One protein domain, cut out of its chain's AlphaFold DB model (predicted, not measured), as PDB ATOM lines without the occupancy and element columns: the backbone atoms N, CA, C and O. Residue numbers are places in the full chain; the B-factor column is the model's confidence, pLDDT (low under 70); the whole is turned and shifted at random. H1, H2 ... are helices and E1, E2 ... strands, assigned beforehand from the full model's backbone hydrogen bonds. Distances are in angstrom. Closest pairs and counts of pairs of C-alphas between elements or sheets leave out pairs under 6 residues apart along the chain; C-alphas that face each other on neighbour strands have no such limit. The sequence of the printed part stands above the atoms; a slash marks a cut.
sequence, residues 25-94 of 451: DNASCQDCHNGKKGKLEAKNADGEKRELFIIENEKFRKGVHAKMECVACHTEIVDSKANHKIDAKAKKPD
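AT A GLANCE: This is residues 25 to 94 of the 451 residues of the protein "Paired_CXXCH_1 domain-containing protein" of Noviherbaspirillum denitrificans (UniProt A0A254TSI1). There is little regular structure: loops join a short helix, H1, a hairpin of strands E1 and E2 at one end, H2 at the opposite end, and H3, while residues 74 to 94 fold back on themselves without a named element. The 70 printed residues have H1, E1, E2, H2, H3 in that order, a mixed class with 22 residues in named elements. The whole is compact, radius of gyration of the C-alphas 12.6 A, spanning 34 by 28 by 20 A.

HOW THE PARTS SIT: H1, residues 26 to 33, is close but not clearly touching H3, residues 70 to 73; their closest C-alphas, Asn 26 and Cys 70, are 5.7 A apart. H2, residues 57 to 60, is apart from H3. E1, residues 41 to 43, and E2, residues 49 to 51, form an antiparallel hairpin at 142 degrees, with N 42 and O 50 within hydrogen-bond range at 2.9 A. In H1, 3 of 4 O i to N i+4 pairs are within range; H2 and H3 are too short for any.

IN THESE COORDINATES: H1, 9.9 A long, begins at C-alpha 26 (103.738, 105.708, 154.561). E1 measures 7.0 A, E2 6.8 A, H2 5.0 A and H3 5.7 A, ending at C-alpha 73 (104.463, 96.540, 161.292).

THE WHOLE: The farthest C-alphas, Asp 46 and Lys 62, are 34.5 A apart. The printed part has no cut, and no link is long. Residue 45 has pLDDT under 70.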
ATOM      1  N   ASP A  25     101.714 108.222 158.281       88.19
ATOM      2  CA  ASP A  25     101.442 107.485 157.053       88.19
ATOM      3  C   ASP A  25     102.739 107.058 156.353       88.19
ATOM      4  O   ASP A  25     103.839 107.530 156.659       88.19
ATOM      5  N   ASN A  26     102.613 106.164 155.377       89.88
ATOM      6  CA  ASN A  26     103.738 105.708 154.561       89.88
ATOM      7  C   ASN A  26     104.549 106.847 153.925       89.88
ATOM      8  O   ASN A  26     105.770 106.725 153.809       89.88
ATOM      9  N   ALA A  27     103.902 107.943 153.514       89.31
ATOM     10  CA  ALA A  27     104.583 109.065 152.874       89.31
ATOM     11  C   ALA A  27     105.556 109.746 153.848       89.31
ATOM     12  O   ALA A  27     106.724 109.938 153.507       89.31
ATOM     13  N   SER A  28     105.118 109.982 155.088       89.38
ATOM     14  CA  SER A  28     105.946 110.568 156.148       89.38
ATOM     15  C   SER A  28     107.211 109.748 156.440       89.38
ATOM     16  O   SER A  28     108.281 110.305 156.684       89.38
ATOM     17  N   CYS A  29     107.125 108.417 156.358       89.88
ATOM     18  CA  CYS A  29     108.277 107.532 156.529       89.88
ATOM     19  C   CYS A  29     109.190 107.559 155.293       89.88
ATOM     20  O   CYS A  29     110.419 107.642 155.401       89.88
ATOM     21  N   GLN A  30     108.594 107.496 154.101       89.25
ATOM     22  CA  GLN A  30     109.314 107.423 152.833       89.25
ATOM     23  C   GLN A  30     110.036 108.724 152.478       89.25
ATOM     24  O   GLN A  30     111.021 108.660 151.750       89.25
ATOM     25  N   ASP A  31     109.646 109.876 153.021       89.50
ATOM     26  CA  ASP A  31     110.348 111.154 152.825       89.50
ATOM     27  C   ASP A  31     111.823 111.130 153.254       89.50
ATOM     28  O   ASP A  31     112.631 111.943 152.778       89.50
ATOM     29  N   CYS A  32     112.181 110.199 154.139       89.62
ATOM     30  CA  CYS A  32     113.554 109.945 154.563       89.62
ATOM     31  C   CYS A  32     114.044 108.556 154.129       89.62
ATOM     32  O   CYS A  32     115.159 108.442 153.627       89.62
ATOM     33  N   HIS A  33     113.226 107.506 154.269       89.75
ATOM     34  CA  HIS A  33     113.665 106.112 154.077       89.75
ATOM     35  C   HIS A  33     113.704 105.627 152.620       89.75
ATOM     36  O   HIS A  33     114.093 104.491 152.369       89.75
ATOM     37  N   ASN A  34     113.346 106.462 151.640       89.12
ATOM     38  CA  ASN A  34     113.344 106.088 150.216       89.12
ATOM     39  C   ASN A  34     114.730 106.098 149.532       89.12
ATOM     40  O   ASN A  34     114.814 105.893 148.321       89.12
ATOM     41  N   GLY A  35     115.802 106.428 150.262       86.19
ATOM     42  CA  GLY A  35     117.179 106.477 149.747       86.19
ATOM     43  C   GLY A  35     117.538 107.705 148.901       86.19
ATOM     44  O   GLY A  35     118.714 107.916 148.613       86.19
ATOM     45  N   LYS A  36     116.580 108.573 148.543       86.88
ATOM     46  CA  LYS A  36     116.838 109.766 147.709       86.88
ATOM     47  C   LYS A  36     117.728 110.805 148.390       86.88
ATOM     48  O   LYS A  36     118.364 111.599 147.707       86.88
ATOM     49  N   LYS A  37     117.762 110.818 149.726       84.19
ATOM     50  CA  LYS A  37     118.582 111.736 150.536       84.19
ATOM     51  C   LYS A  37     119.923 111.124 150.969       84.19
ATOM     52  O   LYS A  37     120.603 111.696 151.815       84.19
ATOM     53  N   GLY A  38     120.309 109.990 150.382       83.31
ATOM     54  CA  GLY A  38     121.530 109.264 150.726       83.31
ATOM     55  C   GLY A  38     121.327 108.229 151.831       83.31
ATOM     56  O   GLY A  38     120.201 107.916 152.225       83.31
ATOM     57  N   LYS A  39     122.447 107.671 152.301       82.69
ATOM     58  CA  LYS A  39     122.476 106.635 153.336       82.69
ATOM     59  C   LYS A  39     122.020 107.203 154.674       82.69
ATOM     60  O   LYS A  39     122.531 108.230 155.120       82.69
ATOM     61  N   LEU A  40     121.084 106.517 155.319       85.88
ATOM     62  CA  LEU A  40     120.686 106.815 156.689       85.88
ATOM     63  C   LEU A  40     121.448 105.897 157.642       85.88
ATOM     64  O   LEU A  40     121.558 104.701 157.396       85.88
ATOM     65  N   GLU A  41     121.933 106.449 158.749       86.69
ATOM     66  CA  GLU A  41     122.591 105.686 159.808       86.69
ATOM     67  C   GLU A  41     121.818 105.851 161.115       86.69
ATOM     68  O   GLU A  41     121.331 106.937 161.432       86.69
ATOM     69  N   ALA A  42     121.744 104.783 161.900       81.75
ATOM     70  CA  ALA A  42     121.280 104.825 163.281       81.75
ATOM     71  C   ALA A  42     122.275 104.092 164.174       81.75
ATOM     72  O   ALA A  42     123.017 103.233 163.707       81.75
ATOM     73  N   LYS A  43     122.288 104.404 165.470       80.94
ATOM     74  CA  LYS A  43     123.069 103.621 166.430       80.94
ATOM     75  C   LYS A  43     122.312 102.346 166.808       80.94
ATOM     76  O   LYS A  43     121.097 102.398 167.008       80.94
ATOM     77  N   ASN A  44     123.005 101.212 166.872       72.25
ATOM     78  CA  ASN A  44     122.476  99.986 167.467       72.25
ATOM     79  C   ASN A  44     122.458 100.101 169.008       72.25
ATOM     80  O   ASN A  44     122.824 101.135 169.570       72.25
ATOM     81  N   ALA A  45     121.994  99.048 169.687       68.25
ATOM     82  CA  ALA A  45     121.928  99.009 171.150       68.25
ATOM     83  C   ALA A  45     123.308  99.185 171.816       68.25
ATOM     84  O   ALA A  45     123.387  99.758 172.900       68.25
ATOM     85  N   ASP A  46     124.374  98.778 171.125       73.12
ATOM     86  CA  ASP A  46     125.767  98.848 171.581       73.12
ATOM     87  C   ASP A  46     126.444 100.190 171.236       73.12
ATOM     88  O   ASP A  46     127.612 100.423 171.543       73.12
ATOM     89  N   GLY A  47     125.705 101.119 170.617       76.75
ATOM     90  CA  GLY A  47     126.181 102.453 170.254       76.75
ATOM     91  C   GLY A  47     126.945 102.530 168.929       76.75
ATOM     92  O   GLY A  47     127.312 103.635 168.509       76.75
ATOM     93  N   GLU A  48     127.143 101.406 168.241       82.69
ATOM     94  CA  GLU A  48     127.770 101.337 166.924       82.69
ATOM     95  C   GLU A  48     126.824 101.851 165.842       82.69
ATOM     96  O   GLU A  48     125.606 101.652 165.882       82.69
ATOM     97  N   LYS A  49     127.384 102.517 164.833       84.25
ATOM     98  CA  LYS A  49     126.606 102.980 163.688       84.25
ATOM     99  C   LYS A  49     126.253 101.803 162.787       84.25
ATOM    100  O   LYS A  49     127.138 101.092 162.324       84.25
ATOM    101  N   ARG A  50     124.967 101.657 162.481       85.56
ATOM    102  CA  ARG A  50     124.458 100.759 161.447       85.56
ATOM    103  C   ARG A  50     123.777 101.556 160.344       85.56
ATOM    104  O   ARG A  50     122.998 102.473 160.623       85.56
ATOM    105  N   GLU A  51     124.034 101.173 159.102       86.88
ATOM    106  CA  GLU A  51     123.277 101.673 157.959       86.88
ATOM    107  C   GLU A  51     121.835 101.148 158.051       86.88
ATOM    108  O   GLU A  51     121.587  99.977 158.353       86.88
ATOM    109  N   LEU A  52     120.870 102.040 157.857       84.19
ATOM    110  CA  LEU A  52     119.460 101.694 157.803       84.19
ATOM    111  C   LEU A  52     119.104 101.201 156.404       84.19
ATOM    112  O   LEU A  52     119.613 101.690 155.398       84.19
ATOM    113  N   PHE A  53     118.189 100.236 156.354       82.75
ATOM    114  CA  PHE A  53     117.721  99.685 155.094       82.75
ATOM    115  C   PHE A  53     116.990 100.758 154.278       82.75
ATOM    116  O   PHE A  53     116.084 101.418 154.785       82.75
ATOM    117  N   ILE A  54     117.365 100.904 153.007       88.06
ATOM    118  CA  ILE A  54     116.694 101.809 152.073       88.06
ATOM    119  C   ILE A  54     115.448 101.119 151.515       88.06
ATOM    120  O   ILE A  54     115.525 100.038 150.935       88.06
ATOM    121  N   ILE A  55     114.293 101.763 151.655       88.06
ATOM    122  CA  ILE A  55     113.032 101.275 151.104       88.06
ATOM    123  C   ILE A  55     112.956 101.660 149.628       88.06
ATOM    124  O   ILE A  55     112.709 102.810 149.261       88.06
ATOM    125  N   GLU A  56     113.128 100.671 148.758       87.31
ATOM    126  CA  GLU A  56     112.899 100.826 147.325       87.31
ATOM    127  C   GLU A  56     111.389 100.859 147.044       87.31
ATOM    128  O   GLU A  56     110.759  99.822 146.848       87.31
ATOM    129  N   ASN A  57     110.793 102.056 147.034       86.56
ATOM    130  CA  ASN A  57     109.339 102.244 146.922       86.56
ATOM    131  C   ASN A  57     108.695 101.480 145.752       86.56
ATOM    132  O   ASN A  57     107.590 100.959 145.892       86.56
ATOM    133  N   GLU A  58     109.363 101.396 144.601       86.75
ATOM    134  CA  GLU A  58     108.848 100.649 143.448       86.75
ATOM    135  C   GLU A  58     108.796  99.138 143.705       86.75
ATOM    136  O   GLU A  58     107.824  98.492 143.317       86.75
ATOM    137  N   LYS A  59     109.788  98.583 144.410       86.31
ATOM    138  CA  LYS A  59     109.805  97.170 144.811       86.31
ATOM    139  C   LYS A  59     108.815  96.901 145.942       86.31
ATOM    140  O   LYS A  59     108.037  95.961 145.841       86.31
ATOM    141  N   PHE A  60     108.759  97.769 146.957       87.69
ATOM    142  CA  PHE A  60     107.780  97.678 148.052       87.69
ATOM    143  C   PHE A  60     106.347  97.561 147.515       87.69
ATOM    144  O   PHE A  60     105.568  96.727 147.971       87.69
ATOM    145  N   ARG A  61     105.999  98.356 146.493       86.75
ATOM    146  CA  ARG A  61     104.651  98.363 145.898       86.75
ATOM    147  C   ARG A  61     104.276  97.073 145.165       86.75
ATOM    148  O   ARG A  61     103.087  96.865 144.930       86.75
ATOM    149  N   LYS A  62     105.249  96.222 144.824       84.50
ATOM    150  CA  LYS A  62     105.015  94.881 144.263       84.50
ATOM    151  C   LYS A  62     104.777  93.825 145.349       84.50
ATOM    152  O   LYS A  62     104.206  92.779 145.064       84.50
ATOM    153  N   GLY A  63     105.160  94.117 146.591       87.12
ATOM    154  CA  GLY A  63     105.062  93.201 147.719       87.12
ATOM    155  C   GLY A  63     103.645  92.859 148.160       87.12
ATOM    156  O   GLY A  63     102.694  93.628 147.995       87.12
ATOM    157  N   VAL A  64     103.503  91.727 148.853       87.12
ATOM    158  CA  VAL A  64     102.201  91.273 149.388       87.12
ATOM    159  C   VAL A  64     101.652  92.186 150.492       87.12
ATOM    160  O   VAL A  64     100.451  92.178 150.765       87.12
ATOM    161  N   HIS A  65     102.520  92.996 151.104       89.88
ATOM    162  CA  HIS A  65     102.181  93.987 152.125       89.88
ATOM    163  C   HIS A  65     102.123  95.422 151.580       89.88
ATOM    164  O   HIS A  65     102.010  96.358 152.363       89.88
ATOM    165  N   ALA A  66     102.116  95.625 150.257       89.00
ATOM    166  CA  ALA A  66     102.151  96.956 149.633       89.00
ATOM    167  C   ALA A  66     101.029  97.920 150.077       89.00
ATOM    168  O   ALA A  66     101.161  99.133 149.937       89.00
ATOM    169  N   LYS A  67      99.906  97.388 150.578       88.75
ATOM    170  CA  LYS A  67      98.758  98.166 151.082       88.75
ATOM    171  C   LYS A  67      98.801  98.422 152.594       88.75
ATOM    172  O   LYS A  67      97.841  98.959 153.137       88.75
ATOM    173  N   MET A  68      99.844  97.965 153.279       89.88
ATOM    174  CA  MET A  68     100.012  98.122 154.718       89.88
ATOM    175  C   MET A  68     100.721  99.446 155.023       89.88
ATOM    176  O   MET A  68     101.637  99.846 154.303       89.88
ATOM    177  N   GLU A  69     100.306 100.116 156.097       91.44
ATOM    178  CA  GLU A  69     101.042 101.264 156.630       91.44
ATOM    179  C   GLU A  69     102.298 100.788 157.377       91.44
ATOM    180  O   GLU A  69     102.255  99.768 158.066       91.44
ATOM    181  N   CYS A  70     103.402 101.533 157.306       90.19
ATOM    182  CA  CYS A  70     104.672 101.201 157.953       90.19
ATOM    183  C   CYS A  70     104.474 100.934 159.450       90.19
ATOM    184  O   CYS A  70     104.986  99.948 159.977       90.19
ATOM    185  N   VAL A  71     103.660 101.764 160.107       91.38
ATOM    186  CA  VAL A  71     103.342 101.676 161.541       91.38
ATOM    187  C   VAL A  71     102.464 100.483 161.923       91.38
ATOM    188  O   VAL A  71     102.339 100.172 163.102       91.38
ATOM    189  N   ALA A  72     101.865  99.777 160.959       90.31
ATOM    190  CA  ALA A  72     101.163  98.526 161.246       90.31
ATOM    191  C   ALA A  72     102.137  97.365 161.512       90.31
ATOM    192  O   ALA A  72     101.765  96.394 162.164       90.31
ATOM    193  N   CYS A  73     103.372  97.470 161.012       89.81
ATOM    194  CA  CYS A  73     104.463  96.540 161.292       89.81
ATOM    195  C   CYS A  73     105.374  97.111 162.388       89.81
ATOM    196  O   CYS A  73     105.609  96.461 163.403       89.81
ATOM    197  N   HIS A  74     105.800  98.365 162.217       90.69
ATOM    198  CA  HIS A  74     106.606  99.127 163.171       90.69
ATOM    199  C   HIS A  74     105.752  99.765 164.269       90.69
ATOM    200  O   HIS A  74     105.688 100.988 164.402       90.69
ATOM    201  N   THR A  75     105.065  98.926 165.042       90.12
ATOM    202  CA  THR A  75     104.154  99.377 166.107       90.12
ATOM    203  C   THR A  75     104.871 100.089 167.257       90.12
ATOM    204  O   THR A  75     104.238 100.776 168.055       90.12
ATOM    205  N   GLU A  76     106.191  99.942 167.334       91.50
ATOM    206  CA  GLU A  76     107.065 100.575 168.312       91.50
ATOM    207  C   GLU A  76     107.422 102.027 167.985       91.50
ATOM    208  O   GLU A  76     107.894 102.745 168.867       91.50
ATOM    209  N   ILE A  77     107.218 102.467 166.743       90.88
ATOM    210  CA  ILE A  77     107.525 103.831 166.310       90.88
ATOM    211  C   ILE A  77     106.343 104.740 166.654       90.88
ATOM    212  O   ILE A  77     105.225 104.514 166.194       90.88
ATOM    213  N   VAL A  78     106.593 105.785 167.450       89.94
ATOM    214  CA  VAL A  78     105.531 106.688 167.937       89.94
ATOM    215  C   VAL A  78     105.580 108.098 167.348       89.94
ATOM    216  O   VAL A  78     104.699 108.908 167.635       89.94
ATOM    217  N   ASP A  79     106.595 108.414 166.542       89.69
ATOM    218  CA  ASP A  79     106.669 109.648 165.763       89.69
ATOM    219  C   ASP A  79     107.378 109.440 164.412       89.69
ATOM    220  O   ASP A  79     107.936 108.384 164.140       89.69
ATOM    221  N   SER A  80     107.324 110.455 163.545       86.25
ATOM    222  CA  SER A  80     107.967 110.460 162.223       86.25
ATOM    223  C   SER A  80     109.192 111.389 162.171       86.25
ATOM    224  O   SER A  80     109.512 111.953 161.121       86.25
ATOM    225  N   LYS A  81     109.846 111.635 163.315       87.00
ATOM    226  CA  LYS A  81     110.972 112.580 163.436       87.00
ATOM    227  C   LYS A  81     112.315 111.869 163.258       87.00
ATOM    228  O   LYS A  81     112.446 110.676 163.492       87.00
ATOM    229  N   ALA A  82     113.354 112.602 162.854       83.56
ATOM    230  CA  ALA A  82     114.700 112.031 162.777       83.56
ATOM    231  C   ALA A  82     115.135 111.490 164.151       83.56
ATOM    232  O   ALA A  82     115.019 112.199 165.149       83.56
ATOM    233  N   ASN A  83     115.666 110.262 164.175       83.31
ATOM    234  CA  ASN A  83     115.867 109.466 165.393       83.31
ATOM    235  C   ASN A  83     114.545 109.188 166.123       83.31
ATOM    236  O   ASN A  83     114.374 109.600 167.269       83.31
ATOM    237  N   HIS A  84     113.635 108.509 165.413       87.31
ATOM    238  CA  HIS A  84     112.277 108.184 165.854       87.31
ATOM    239  C   HIS A  84     112.211 107.791 167.327       87.31
ATOM    240  O   HIS A  84     113.031 107.002 167.813       87.31
ATOM    241  N   LYS A  85     111.199 108.289 168.035       89.38
ATOM    242  CA  LYS A  85     110.922 107.838 169.397       89.38
ATOM    243  C   LYS A  85     110.386 106.404 169.354       89.38
ATOM    244  O   LYS A  85     109.447 106.107 168.618       89.38
ATOM    245  N   ILE A  86     110.976 105.537 170.177       88.50
ATOM    246  CA  ILE A  86     110.591 104.128 170.299       88.50
ATOM    247  C   ILE A  86     109.848 103.908 171.616       88.50
ATOM    248  O   ILE A  86     110.347 104.273 172.684       88.50
ATOM    249  N   ASP A  87     108.670 103.293 171.552       90.38
ATOM    250  CA  ASP A  87     108.007 102.747 172.732       90.38
ATOM    251  C   ASP A  87     108.667 101.420 173.124       90.38
ATOM    252  O   ASP A  87     108.472 100.389 172.486       90.38
ATOM    253  N   ALA A  88     109.434 101.442 174.214       86.62
ATOM    254  CA  ALA A  88     110.112 100.259 174.737       86.62
ATOM    255  C   ALA A  88     109.151  99.145 175.198       86.62
ATOM    256  O   ALA A  88     109.591  98.013 175.396       86.62
ATOM    257  N   LYS A  89     107.860  99.447 175.402       88.25
ATOM    258  CA  LYS A  89     106.837  98.458 175.771       88.25
ATOM    259  C   LYS A  89     106.171  97.814 174.557       88.25
ATOM    260  O   LYS A  89     105.549  96.761 174.707       88.25
ATOM    261  N   ALA A  90     106.263  98.438 173.386       86.94
ATOM    262  CA  ALA A  90     105.693  97.891 172.168       86.94
ATOM    263  C   ALA A  90     106.498  96.674 171.701       86.94
ATOM    264  O   ALA A  90     107.714  96.577 171.886       86.94
ATOM    265  N   LYS A  91     105.799  95.719 171.084       84.56
ATOM    266  CA  LYS A  91     106.457  94.569 170.474       84.56
ATOM    267  C   LYS A  91     107.152  95.026 169.198       84.56
ATOM    268  O   LYS A  91     106.572  95.750 168.394       84.56
ATOM    269  N   LYS A  92     108.380  94.552 169.006       85.38
ATOM    270  CA  LYS A  92     109.070  94.685 167.724       85.38
ATOM    271  C   LYS A  92     108.304  93.928 166.630       85.38
ATOM    272  O   LYS A  92     107.574  92.987 166.960       85.38
ATOM    273  N   PRO A  93     108.512  94.280 165.351       87.88
ATOM    274  CA  PRO A  93     107.925  93.554 164.238       87.88
ATOM    275  C   PRO A  93     108.271  92.063 164.296       87.88
ATOM    276  O   PRO A  93     109.448  91.699 164.288       87.88
ATOM    277  N   ASP A  94     107.252  91.207 164.329       90.38
ATOM    278  CA  ASP A  94     107.404  89.755 164.259       90.38
ATOM    279  C   ASP A  94     106.380  89.165 163.286       90.38
ATOM    280  O   ASP A  94     105.169  89.369 163.409       90.38
TER     281      ASP A  94